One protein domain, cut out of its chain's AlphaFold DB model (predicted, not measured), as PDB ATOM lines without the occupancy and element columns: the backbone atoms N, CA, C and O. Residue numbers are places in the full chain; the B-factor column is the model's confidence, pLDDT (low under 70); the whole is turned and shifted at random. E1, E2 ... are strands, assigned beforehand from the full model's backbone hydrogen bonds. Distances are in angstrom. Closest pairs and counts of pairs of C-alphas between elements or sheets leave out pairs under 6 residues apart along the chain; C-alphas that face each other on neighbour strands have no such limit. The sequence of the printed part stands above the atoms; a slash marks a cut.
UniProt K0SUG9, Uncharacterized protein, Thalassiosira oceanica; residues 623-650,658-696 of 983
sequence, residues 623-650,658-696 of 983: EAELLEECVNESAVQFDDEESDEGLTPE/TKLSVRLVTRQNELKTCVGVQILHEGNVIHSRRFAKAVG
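What this domain is: This is residues 623 to 650 and 658 to 696 of the 983 residues of an uncharacterized protein of Thalassiosira oceanica (UniProt K0SUG9). The domain is a single strongly twisted sheet of four long strands, three of them sharply bent. One face is crossed by the stretch that leaves E1, which runs past E4 and on into an arm whose residues 642 to 648 stick out from the body. The printed part has 67 residues with no named helix and four named strands, E1, E2, E3 and E4 along the chain; the class is all strand. The sheet is mixed, in the order E1, E2, E3, E4, with E1 and E2 parallel and the other neighbours antiparallel. The whole is compact, with a radius of gyration of the C-alphas of 12.1 A and spans of 33 by 29 by 18 A.

Where its parts are: Begin in the sheet with E2, residues 659 to 667, which runs 26.5 A from C-alpha 659 at (-20.782, -44.502, 4.568). Next to it find E3, residues 670 to 681, 26.3 A long, which bends by 94 degrees at residue 673. E4, residues 684 to 696, is the longest strand by residues and measures 26.6 A; it bends by 92 degrees at residue 693 and ends at C-alpha 696 at (-39.783, -46.082, 23.706). Go back to C-alpha 623 at (-22.085, -48.471, 5.993) for E1, residues 623 to 632, 24.3 A long, which bends by 71 degrees at residue 628.

How they stand to each other: Look first at the inner strands E2 and E3, a hairpin with a tight link, antiparallel at 152 degrees; N 663 and O 678 are 2.9 A apart, within hydrogen-bond range. E3 and E4 form the next hairpin, also with a tight link, antiparallel at 151 degrees; here N 679 and O 687 are 2.8 A apart, within hydrogen-bond range. E2, E3 and E4 are a meander, each strand the antiparallel neighbour of the one before. Along the other side of E2 you find E1, parallel to it at 26 degrees, with N 662 and O 625 within hydrogen-bond range at 2.7 A. The edge strands E1 and E4 are apart.

The domain as a whole: The farthest C-alphas are those of Glu 628 and Glu 645, 34.1 A apart. The link from E1 to E2 is the link across the cut: residues 651 to 657 are not printed, and C-alphas 650 and 658 are 18.6 A apart. Before the cut, residues 633 to 650 hold no named element, and residues 642 to 648 stand free. The mean pLDDT of the printed part is 85.8, and confidence is low, under 70, at residues 640 to 646.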
ATOM      1  N   GLU A 623     -22.239 -48.273   4.555       90.06
ATOM      2  CA  GLU A 623     -22.085 -48.471   5.993       90.06
ATOM      3  C   GLU A 623     -22.907 -47.432   6.760       90.06
ATOM      4  O   GLU A 623     -23.012 -46.277   6.349       90.06
ATOM      5  N   ALA A 624     -23.516 -47.853   7.869       92.81
ATOM      6  CA  ALA A 624     -24.350 -46.997   8.701       92.81
ATOM      7  C   ALA A 624     -23.638 -46.698  10.021       92.81
ATOM      8  O   ALA A 624     -23.425 -47.592  10.839       92.81
ATOM      9  N   GLU A 625     -23.296 -45.435  10.242       94.19
ATOM     10  CA  GLU A 625     -22.706 -44.963  11.491       94.19
ATOM     11  C   GLU A 625     -23.782 -44.334  12.366       94.19
ATOM     12  O   GLU A 625     -24.303 -43.272  12.047       94.19
ATOM     13  N   LEU A 626     -24.123 -44.973  13.482       92.31
ATOM     14  CA  LEU A 626     -25.025 -44.369  14.456       92.31
ATOM     15  C   LEU A 626     -24.249 -43.354  15.307       92.31
ATOM     16  O   LEU A 626     -23.329 -43.736  16.027       92.31
ATOM     17  N   LEU A 627     -24.632 -42.079  15.237       92.56
ATOM     18  CA  LEU A 627     -24.072 -41.029  16.089       92.56
ATOM     19  C   LEU A 627     -24.613 -41.176  17.521       92.56
ATOM     20  O   LEU A 627     -25.791 -41.483  17.709       92.56
ATOM     21  N   GLU A 628     -23.782 -40.919  18.538       86.81
ATOM     22  CA  GLU A 628     -24.254 -40.867  19.936       86.81
ATOM     23  C   GLU A 628     -25.169 -39.657  20.205       86.81
ATOM     24  O   GLU A 628     -25.986 -39.675  21.128       86.81
ATOM     25  N   GLU A 629     -25.054 -38.609  19.388       90.12
ATOM     26  CA  GLU A 629     -25.903 -37.424  19.456       90.12
ATOM     27  C   GLU A 629     -27.369 -37.744  19.132       90.12
ATOM     28  O   GLU A 629     -27.692 -38.395  18.136       90.12
ATOM     29  N   CYS A 630     -28.278 -37.188  19.930       90.69
ATOM     30  CA  CYS A 630     -29.708 -37.161  19.643       90.69
ATOM     31  C   CYS A 630     -30.141 -35.716  19.380       90.69
ATOM     32  O   CYS A 630     -29.788 -34.817  20.143       90.69
ATOM     33  N   VAL A 631     -30.937 -35.491  18.336       94.44
ATOM     34  CA  VAL A 631     -31.582 -34.196  18.074       94.44
ATOM     35  C   VAL A 631     -32.999 -34.188  18.660       94.44
ATOM     36  O   VAL A 631     -33.657 -35.224  18.771       94.44
ATOM     37  N   ASN A 632     -33.472 -33.020  19.086       94.25
ATOM     38  CA  ASN A 632     -34.828 -32.841  19.603       94.25
ATOM     39  C   ASN A 632     -35.830 -32.735  18.438       94.25
ATOM     40  O   ASN A 632     -35.555 -32.035  17.469       94.25
ATOM     41  N   GLU A 633     -36.997 -33.378  18.542       94.38
ATOM     42  CA  GLU A 633     -38.063 -33.359  17.529       94.38
ATOM     43  C   GLU A 633     -38.421 -31.937  17.062       94.38
ATOM     44  O   GLU A 633     -38.600 -31.712  15.872       94.38
ATOM     45  N   SER A 634     -38.436 -30.949  17.963       94.00
ATOM     46  CA  SER A 634     -38.738 -29.553  17.603       94.00
ATOM     47  C   SER A 634     -37.601 -28.794  16.904       94.00
ATOM     48  O   SER A 634     -37.731 -27.595  16.677       94.00
ATOM     49  N   ALA A 635     -36.476 -29.453  16.624       94.25
ATOM     50  CA  ALA A 635     -35.359 -28.936  15.833       94.25
ATOM     51  C   ALA A 635     -35.183 -29.709  14.507       94.25
ATOM     52  O   ALA A 635     -34.179 -29.530  13.821       94.25
ATOM     53  N   VAL A 636     -36.145 -30.571  14.152       94.12
ATOM     54  CA  VAL A 636     -36.147 -31.371  12.923       94.12
ATOM     55  C   VAL A 636     -37.383 -31.029  12.098       94.12
ATOM     56  O   VAL A 636     -38.509 -31.226  12.545       94.12
ATOM     57  N   GLN A 637     -37.166 -30.558  10.872       92.75
ATOM     58  CA  GLN A 637     -38.173 -30.657   9.819       92.75
ATOM     59  C   GLN A 637     -38.132 -32.095   9.288       92.75
ATOM     60  O   GLN A 637     -37.052 -32.601   8.990       92.75
ATOM     61  N   PHE A 638     -39.283 -32.766   9.229       91.12
ATOM     62  CA  PHE A 638     -39.398 -34.102   8.642       91.12
ATOM     63  C   PHE A 638     -39.878 -33.992   7.198       91.12
ATOM     64  O   PHE A 638     -40.846 -33.285   6.925       91.12
ATOM     65  N   ASP A 639     -39.282 -34.772   6.301       85.94
ATOM     66  CA  ASP A 639     -39.637 -34.792   4.870       85.94
ATOM     67  C   ASP A 639     -40.954 -35.563   4.614       85.94
ATOM     68  O   ASP A 639     -41.438 -35.708   3.493       85.94
ATOM     69  N   ASP A 640     -41.535 -36.094   5.688       68.00
ATOM     70  CA  ASP A 640     -42.699 -36.973   5.713       68.00
ATOM     71  C   ASP A 640     -44.034 -36.242   5.550       68.00
ATOM     72  O   ASP A 640     -45.049 -36.888   5.286       68.00
ATOM     73  N   GLU A 641     -44.045 -34.927   5.776       60.62
ATOM     74  CA  GLU A 641     -45.266 -34.126   5.922       60.62
ATOM     75  C   GLU A 641     -45.782 -33.559   4.581       60.62
ATOM     76  O   GLU A 641     -46.849 -32.952   4.557       60.62
ATOM     77  N   GLU A 642     -45.080 -33.804   3.460       50.69
ATOM     78  CA  GLU A 642     -45.401 -33.222   2.139       50.69
ATOM     79  C   GLU A 642     -45.837 -34.234   1.048       50.69
ATOM     80  O   GLU A 642     -46.412 -33.831   0.037       50.69
ATOM     81  N   SER A 643     -45.618 -35.548   1.210       55.19
ATOM     82  CA  SER A 643     -45.909 -36.547   0.152       55.19
ATOM     83  C   SER A 643     -47.319 -37.165   0.237       55.19
ATOM     84  O   SER A 643     -47.488 -38.360   0.503       55.19
ATOM     85  N   ASP A 644     -48.344 -36.357  -0.051       58.31
ATOM     86  CA  ASP A 644     -49.749 -36.805  -0.183       58.31
ATOM     87  C   ASP A 644     -49.944 -37.882  -1.276       58.31
ATOM     88  O   ASP A 644     -50.856 -38.711  -1.202       58.31
ATOM     89  N   GLU A 645     -49.060 -37.917  -2.280       65.50
ATOM     90  CA  GLU A 645     -49.081 -38.883  -3.392       65.50
ATOM     91  C   GLU A 645     -48.730 -40.324  -2.962       65.50
ATOM     92  O   GLU A 645     -48.919 -41.276  -3.723       65.50
ATOM     93  N   GLY A 646     -48.230 -40.515  -1.734       66.44
ATOM     94  CA  GLY A 646     -47.918 -41.831  -1.164       66.44
ATOM     95  C   GLY A 646     -46.667 -42.508  -1.736       66.44
ATOM     96  O   GLY A 646     -46.399 -43.667  -1.410       66.44
ATOM     97  N   LEU A 647     -45.898 -41.791  -2.559       72.12
ATOM     98  CA  LEU A 647     -44.658 -42.258  -3.171       72.12
ATOM     99  C   LEU A 647     -43.641 -42.756  -2.126       72.12
ATOM    100  O   LEU A 647     -43.692 -42.421  -0.938       72.12
ATOM    101  N   THR A 648     -42.693 -43.576  -2.575       74.31
ATOM    102  CA  THR A 648     -41.495 -43.887  -1.782       74.31
ATOM    103  C   THR A 648     -40.618 -42.636  -1.712       74.31
ATOM    104  O   THR A 648     -40.351 -42.079  -2.776       74.31
ATOM    105  N   PRO A 649     -40.153 -42.197  -0.524       77.44
ATOM    106  CA  PRO A 649     -39.249 -41.055  -0.407       77.44
ATOM    107  C   PRO A 649     -38.003 -41.231  -1.280       77.44
ATOM    108  O   PRO A 649     -37.312 -42.250  -1.189       77.44
ATOM    109  N   GLU A 650     -37.724 -40.249  -2.133       80.94
ATOM    110  CA  GLU A 650     -36.559 -40.249  -3.016       80.94
ATOM    111  C   GLU A 650     -35.468 -39.373  -2.399       80.94
ATOM    112  O   GLU A 650     -35.616 -38.161  -2.287       80.94
ATOM    113  N   THR A 658     -19.391 -44.301   0.629       90.56
ATOM    114  CA  THR A 658     -19.306 -45.652   1.208       90.56
ATOM    115  C   THR A 658     -20.005 -45.764   2.560       90.56
ATOM    116  O   THR A 658     -20.282 -46.870   3.016       90.56
ATOM    117  N   LYS A 659     -20.308 -44.627   3.191       94.00
ATOM    118  CA  LYS A 659     -20.782 -44.502   4.568       94.00
ATOM    119  C   LYS A 659     -21.806 -43.368   4.659       94.00
ATOM    120  O   LYS A 659     -21.649 -42.351   3.990       94.00
ATOM    121  N   LEU A 660     -22.830 -43.539   5.488       95.31
ATOM    122  CA  LEU A 660     -23.765 -42.489   5.894       95.31
ATOM    123  C   LEU A 660     -23.928 -42.534   7.413       95.31
ATOM    124  O   LEU A 660     -24.025 -43.614   8.004       95.31
ATOM    125  N   SER A 661     -23.985 -41.366   8.039       95.94
ATOM    126  CA  SER A 661     -24.227 -41.260   9.477       95.94
ATOM    127  C   SER A 661     -25.735 -41.165   9.743       95.94
ATOM    128  O   SER A 661     -26.500 -40.649   8.929       95.94
ATOM    129  N   VAL A 662     -26.184 -41.682  10.881       94.94
ATOM    130  CA  VAL A 662     -27.582 -41.706  11.319       94.94
ATOM    131  C   VAL A 662     -27.653 -41.042  12.687       94.94
ATOM    132  O   VAL A 662     -26.998 -41.491  13.627       94.94
ATOM    133  N   ARG A 663     -28.455 -39.982  12.808       94.94
ATOM    134  CA  ARG A 663     -28.736 -39.294  14.077       94.94
ATOM    135  C   ARG A 663     -30.145 -39.652  14.540       94.94
ATOM    136  O   ARG A 663     -31.074 -39.681  13.735       94.94
ATOM    137  N   LEU A 664     -30.321 -39.916  15.830       93.00
ATOM    138  CA  LEU A 664     -31.638 -40.221  16.399       93.00
ATOM    139  C   LEU A 664     -32.420 -38.937  16.688       93.00
ATOM    140  O   LEU A 664     -31.856 -37.974  17.210       93.00
ATOM    141  N   VAL A 665     -33.722 -38.933  16.399       93.56
ATOM    142  CA  VAL A 665     -34.630 -37.837  16.764       93.56
ATOM    143  C   VAL A 665     -35.424 -38.250  17.997       93.56
ATOM    144  O   VAL A 665     -36.156 -39.238  17.968       93.56
ATOM    145  N   THR A 666     -35.292 -37.500  19.088       92.56
ATOM    146  CA  THR A 666     -35.961 -37.759  20.376       92.56
ATOM    147  C   THR A 666     -37.032 -36.722  20.679       92.56
ATOM    148  O   THR A 666     -36.870 -35.544  20.365       92.56
ATOM    149  N   ARG A 667     -38.125 -37.150  21.316       90.94
ATOM    150  CA  ARG A 667     -39.224 -36.258  21.709       90.94
ATOM    151  C   ARG A 667     -38.755 -35.220  22.739       90.94
ATOM    152  O   ARG A 667     -37.905 -35.529  23.575       90.94
ATOM    153  N   GLN A 668     -39.340 -34.017  22.719       81.94
ATOM    154  CA  GLN A 668     -39.031 -32.955  23.689       81.94
ATOM    155  C   GLN A 668     -39.012 -33.490  25.131       81.94
ATOM    156  O   GLN A 668     -39.977 -34.093  25.593       81.94
ATOM    157  N   ASN A 669     -37.905 -33.243  25.835       75.44
ATOM    158  CA  ASN A 669     -37.645 -33.651  27.223       75.44
ATOM    159  C   ASN A 669     -37.629 -35.177  27.496       75.44
ATOM    160  O   ASN A 669     -37.437 -35.587  28.642       75.44
ATOM    161  N   GLU A 670     -37.740 -36.036  26.473       79.25
ATOM    162  CA  GLU A 670     -37.721 -37.498  26.609       79.25
ATOM    163  C   GLU A 670     -36.578 -38.161  25.815       79.25
ATOM    164  O   GLU A 670     -36.798 -38.842  24.811       79.25
ATOM    165  N   LEU A 671     -35.358 -38.151  26.373       74.06
ATOM    166  CA  LEU A 671     -34.209 -38.990  25.942       74.06
ATOM    167  C   LEU A 671     -34.445 -40.521  26.088       74.06
ATOM    168  O   LEU A 671     -33.518 -41.332  26.127       74.06
ATOM    169  N   LYS A 672     -35.704 -40.932  26.250       77.56
ATOM    170  CA  LYS A 672     -36.189 -42.311  26.357       77.56
ATOM    171  C   LYS A 672     -37.106 -42.688  25.187       77.56
ATOM    172  O   LYS A 672     -37.467 -43.857  25.101       77.56
ATOM    173  N   THR A 673     -37.466 -41.736  24.326       84.19
ATOM    174  CA  THR A 673     -38.497 -41.892  23.294       84.19
ATOM    175  C   THR A 673     -37.955 -41.387  21.959       84.19
ATOM    176  O   THR A 673     -37.946 -40.183  21.693       84.19
ATOM    177  N   CYS A 674     -37.480 -42.309  21.119       87.06
ATOM    178  CA  CYS A 674     -37.014 -41.995  19.771       87.06
ATOM    179  C   CYS A 674     -38.218 -41.933  18.823       87.06
ATOM    180  O   CYS A 674     -38.956 -42.908  18.687       87.06
ATOM    181  N   VAL A 675     -38.440 -40.789  18.184       90.31
ATOM    182  CA  VAL A 675     -39.583 -40.525  17.294       90.31
ATOM    183  C   VAL A 675     -39.222 -40.621  15.813       90.31
ATOM    184  O   VAL A 675     -40.118 -40.745  14.988       90.31
ATOM    185  N   GLY A 676     -37.935 -40.598  15.463       91.94
ATOM    186  CA  GLY A 676     -37.472 -40.688  14.078       91.94
ATOM    187  C   GLY A 676     -35.951 -40.739  13.950       91.94
ATOM    188  O   GLY A 676     -35.241 -40.917  14.942       91.94
ATOM    189  N   VAL A 677     -35.460 -40.547  12.727       93.25
ATOM    190  CA  VAL A 677     -34.033 -40.479  12.371       93.25
ATOM    191  C   VAL A 677     -33.753 -39.344  11.394       93.25
ATOM    192  O   VAL A 677     -34.590 -39.015  10.556       93.25
ATOM    193  N   GLN A 678     -32.539 -38.803  11.458       95.38
ATOM    194  CA  GLN A 678     -31.919 -38.082  10.350       95.38
ATOM    195  C   GLN A 678     -30.838 -38.963   9.721       95.38
ATOM    196  O   GLN A 678     -30.089 -39.629  10.437       95.38
ATOM    197  N   ILE A 679     -30.736 -38.942   8.396       95.19
ATOM    198  CA  ILE A 679     -29.640 -39.529   7.623       95.19
ATOM    199  C   ILE A 679     -28.739 -38.383   7.167       95.19
ATOM    200  O   ILE A 679     -29.236 -37.360   6.690       95.19
ATOM    201  N   LEU A 680     -27.425 -38.548   7.317       96.19
ATOM    202  CA  LEU A 680     -26.437 -37.513   7.046       96.19
ATOM    203  C   LEU A 680     -25.319 -38.004   6.119       96.19
ATOM    204  O   LEU A 680     -24.815 -39.120   6.267       96.19
ATOM    205  N   HIS A 681     -24.895 -37.126   5.213       95.44
ATOM    206  CA  HIS A 681     -23.704 -37.269   4.381       95.44
ATOM    207  C   HIS A 681     -22.719 -36.151   4.730       95.44
ATOM    208  O   HIS A 681     -23.058 -34.974   4.616       95.44
ATOM    209  N   GLU A 682     -21.513 -36.507   5.185       94.38
ATOM    210  CA  GLU A 682     -20.457 -35.538   5.544       94.38
ATOM    211  C   GLU A 682     -20.948 -34.448   6.526       94.38
ATOM    212  O   GLU A 682     -20.633 -33.269   6.398       94.38
ATOM    213  N   GLY A 683     -21.785 -34.842   7.495       94.69
ATOM    214  CA  GLY A 683     -22.398 -33.945   8.485       94.69
ATOM    215  C   GLY A 683     -23.648 -33.186   8.010       94.69
ATOM    216  O   GLY A 683     -24.397 -32.686   8.848       94.69
ATOM    217  N   ASN A 684     -23.931 -33.152   6.707       95.81
ATOM    218  CA  ASN A 684     -25.130 -32.529   6.142       95.81
ATOM    219  C   ASN A 684     -26.319 -33.491   6.212       95.81
ATOM    220  O   ASN A 684     -26.196 -34.651   5.821       95.81
ATOM    221  N   VAL A 685     -27.481 -33.027   6.678       95.69
ATOM    222  CA  VAL A 685     -28.717 -33.828   6.682       95.69
ATOM    223  C   VAL A 685     -29.230 -33.977   5.248       95.69
ATOM    224  O   VAL A 685     -29.485 -32.975   4.588       95.69
ATOM    225  N   ILE A 686     -29.397 -35.220   4.789       94.62
ATOM    226  CA  ILE A 686     -29.927 -35.551   3.452       94.62
ATOM    227  C   ILE A 686     -31.348 -36.135   3.484       94.62
ATOM    228  O   ILE A 686     -32.004 -36.178   2.450       94.62
ATOM    229  N   HIS A 687     -31.818 -36.602   4.647       93.31
ATOM    230  CA  HIS A 687     -33.200 -37.048   4.861       93.31
ATOM    231  C   HIS A 687     -33.550 -37.001   6.356       93.31
ATOM    232  O   HIS A 687     -32.711 -37.352   7.189       93.31
ATOM    233  N   SER A 688     -34.781 -36.631   6.713       93.94
ATOM    234  CA  SER A 688     -35.330 -36.696   8.075       93.94
ATOM    235  C   SER A 688     -36.686 -37.412   8.082       93.94
ATOM    236  O   SER A 688     -37.681 -36.886   7.589       93.94
ATOM    237  N   ARG A 689     -36.730 -38.604   8.689       89.75
ATOM    238  CA  ARG A 689     -37.870 -39.540   8.686       89.75
ATOM    239  C   ARG A 689     -38.439 -39.708  10.096       89.75
ATOM    240  O   ARG A 689     -37.702 -40.082  11.012       89.75
ATOM    241  N   ARG A 690     -39.745 -39.512  10.289       88.19
ATOM    242  CA  ARG A 690     -40.455 -39.886  11.522       88.19
ATOM    243  C   ARG A 690     -40.812 -41.378  11.451       88.19
ATOM    244  O   ARG A 690     -41.213 -41.894  10.406       88.19
ATOM    245  N   PHE A 691     -40.646 -42.094  12.559       82.31
ATOM    246  CA  PHE A 691     -41.068 -43.489  12.667       82.31
ATOM    247  C   PHE A 691     -42.598 -43.584  12.691       82.31
ATOM    248  O   PHE A 691     -43.261 -42.765  13.328       82.31
ATOM    249  N   ALA A 692     -43.158 -44.640  12.091       72.94
ATOM    250  CA  ALA A 692     -44.592 -44.939  12.180       72.94
ATOM    251  C   ALA A 692     -45.063 -45.126  13.640       72.94
ATOM    252  O   ALA A 692     -46.197 -44.801  13.984       72.94
ATOM    253  N   LYS A 693     -44.167 -45.602  14.515       74.50
ATOM    254  CA  LYS A 693     -44.382 -45.757  15.955       74.50
ATOM    255  C   LYS A 693     -43.126 -45.332  16.712       74.50
ATOM    256  O   LYS A 693     -42.030 -45.784  16.393       74.50
ATOM    257  N   ALA A 694     -43.277 -44.476  17.721       81.69
ATOM    258  CA  ALA A 694     -42.149 -44.025  18.532       81.69
ATOM    259  C   ALA A 694     -41.529 -45.192  19.326       81.69
ATOM    260  O   ALA A 694     -42.227 -45.941  20.015       81.69
ATOM    261  N   VAL A 695     -40.204 -45.324  19.253       79.38
ATOM    262  CA  VAL A 695     -39.423 -46.377  19.908       79.38
ATOM    263  C   VAL A 695     -39.091 -45.930  21.333       79.38
ATOM    264  O   VAL A 695     -38.162 -45.157  21.577       79.38
ATOM    265  N   GLY A 696     -39.906 -46.392  22.283       70.00
ATOM    266  CA  GLY A 696     -39.783 -46.082  23.706       70.00
ATOM    267  C   GLY A 696     -38.921 -47.082  24.482       70.00
ATOM    268  O   GLY A 696     -39.021 -48.295  24.305       70.00
TER     269      GLY A 696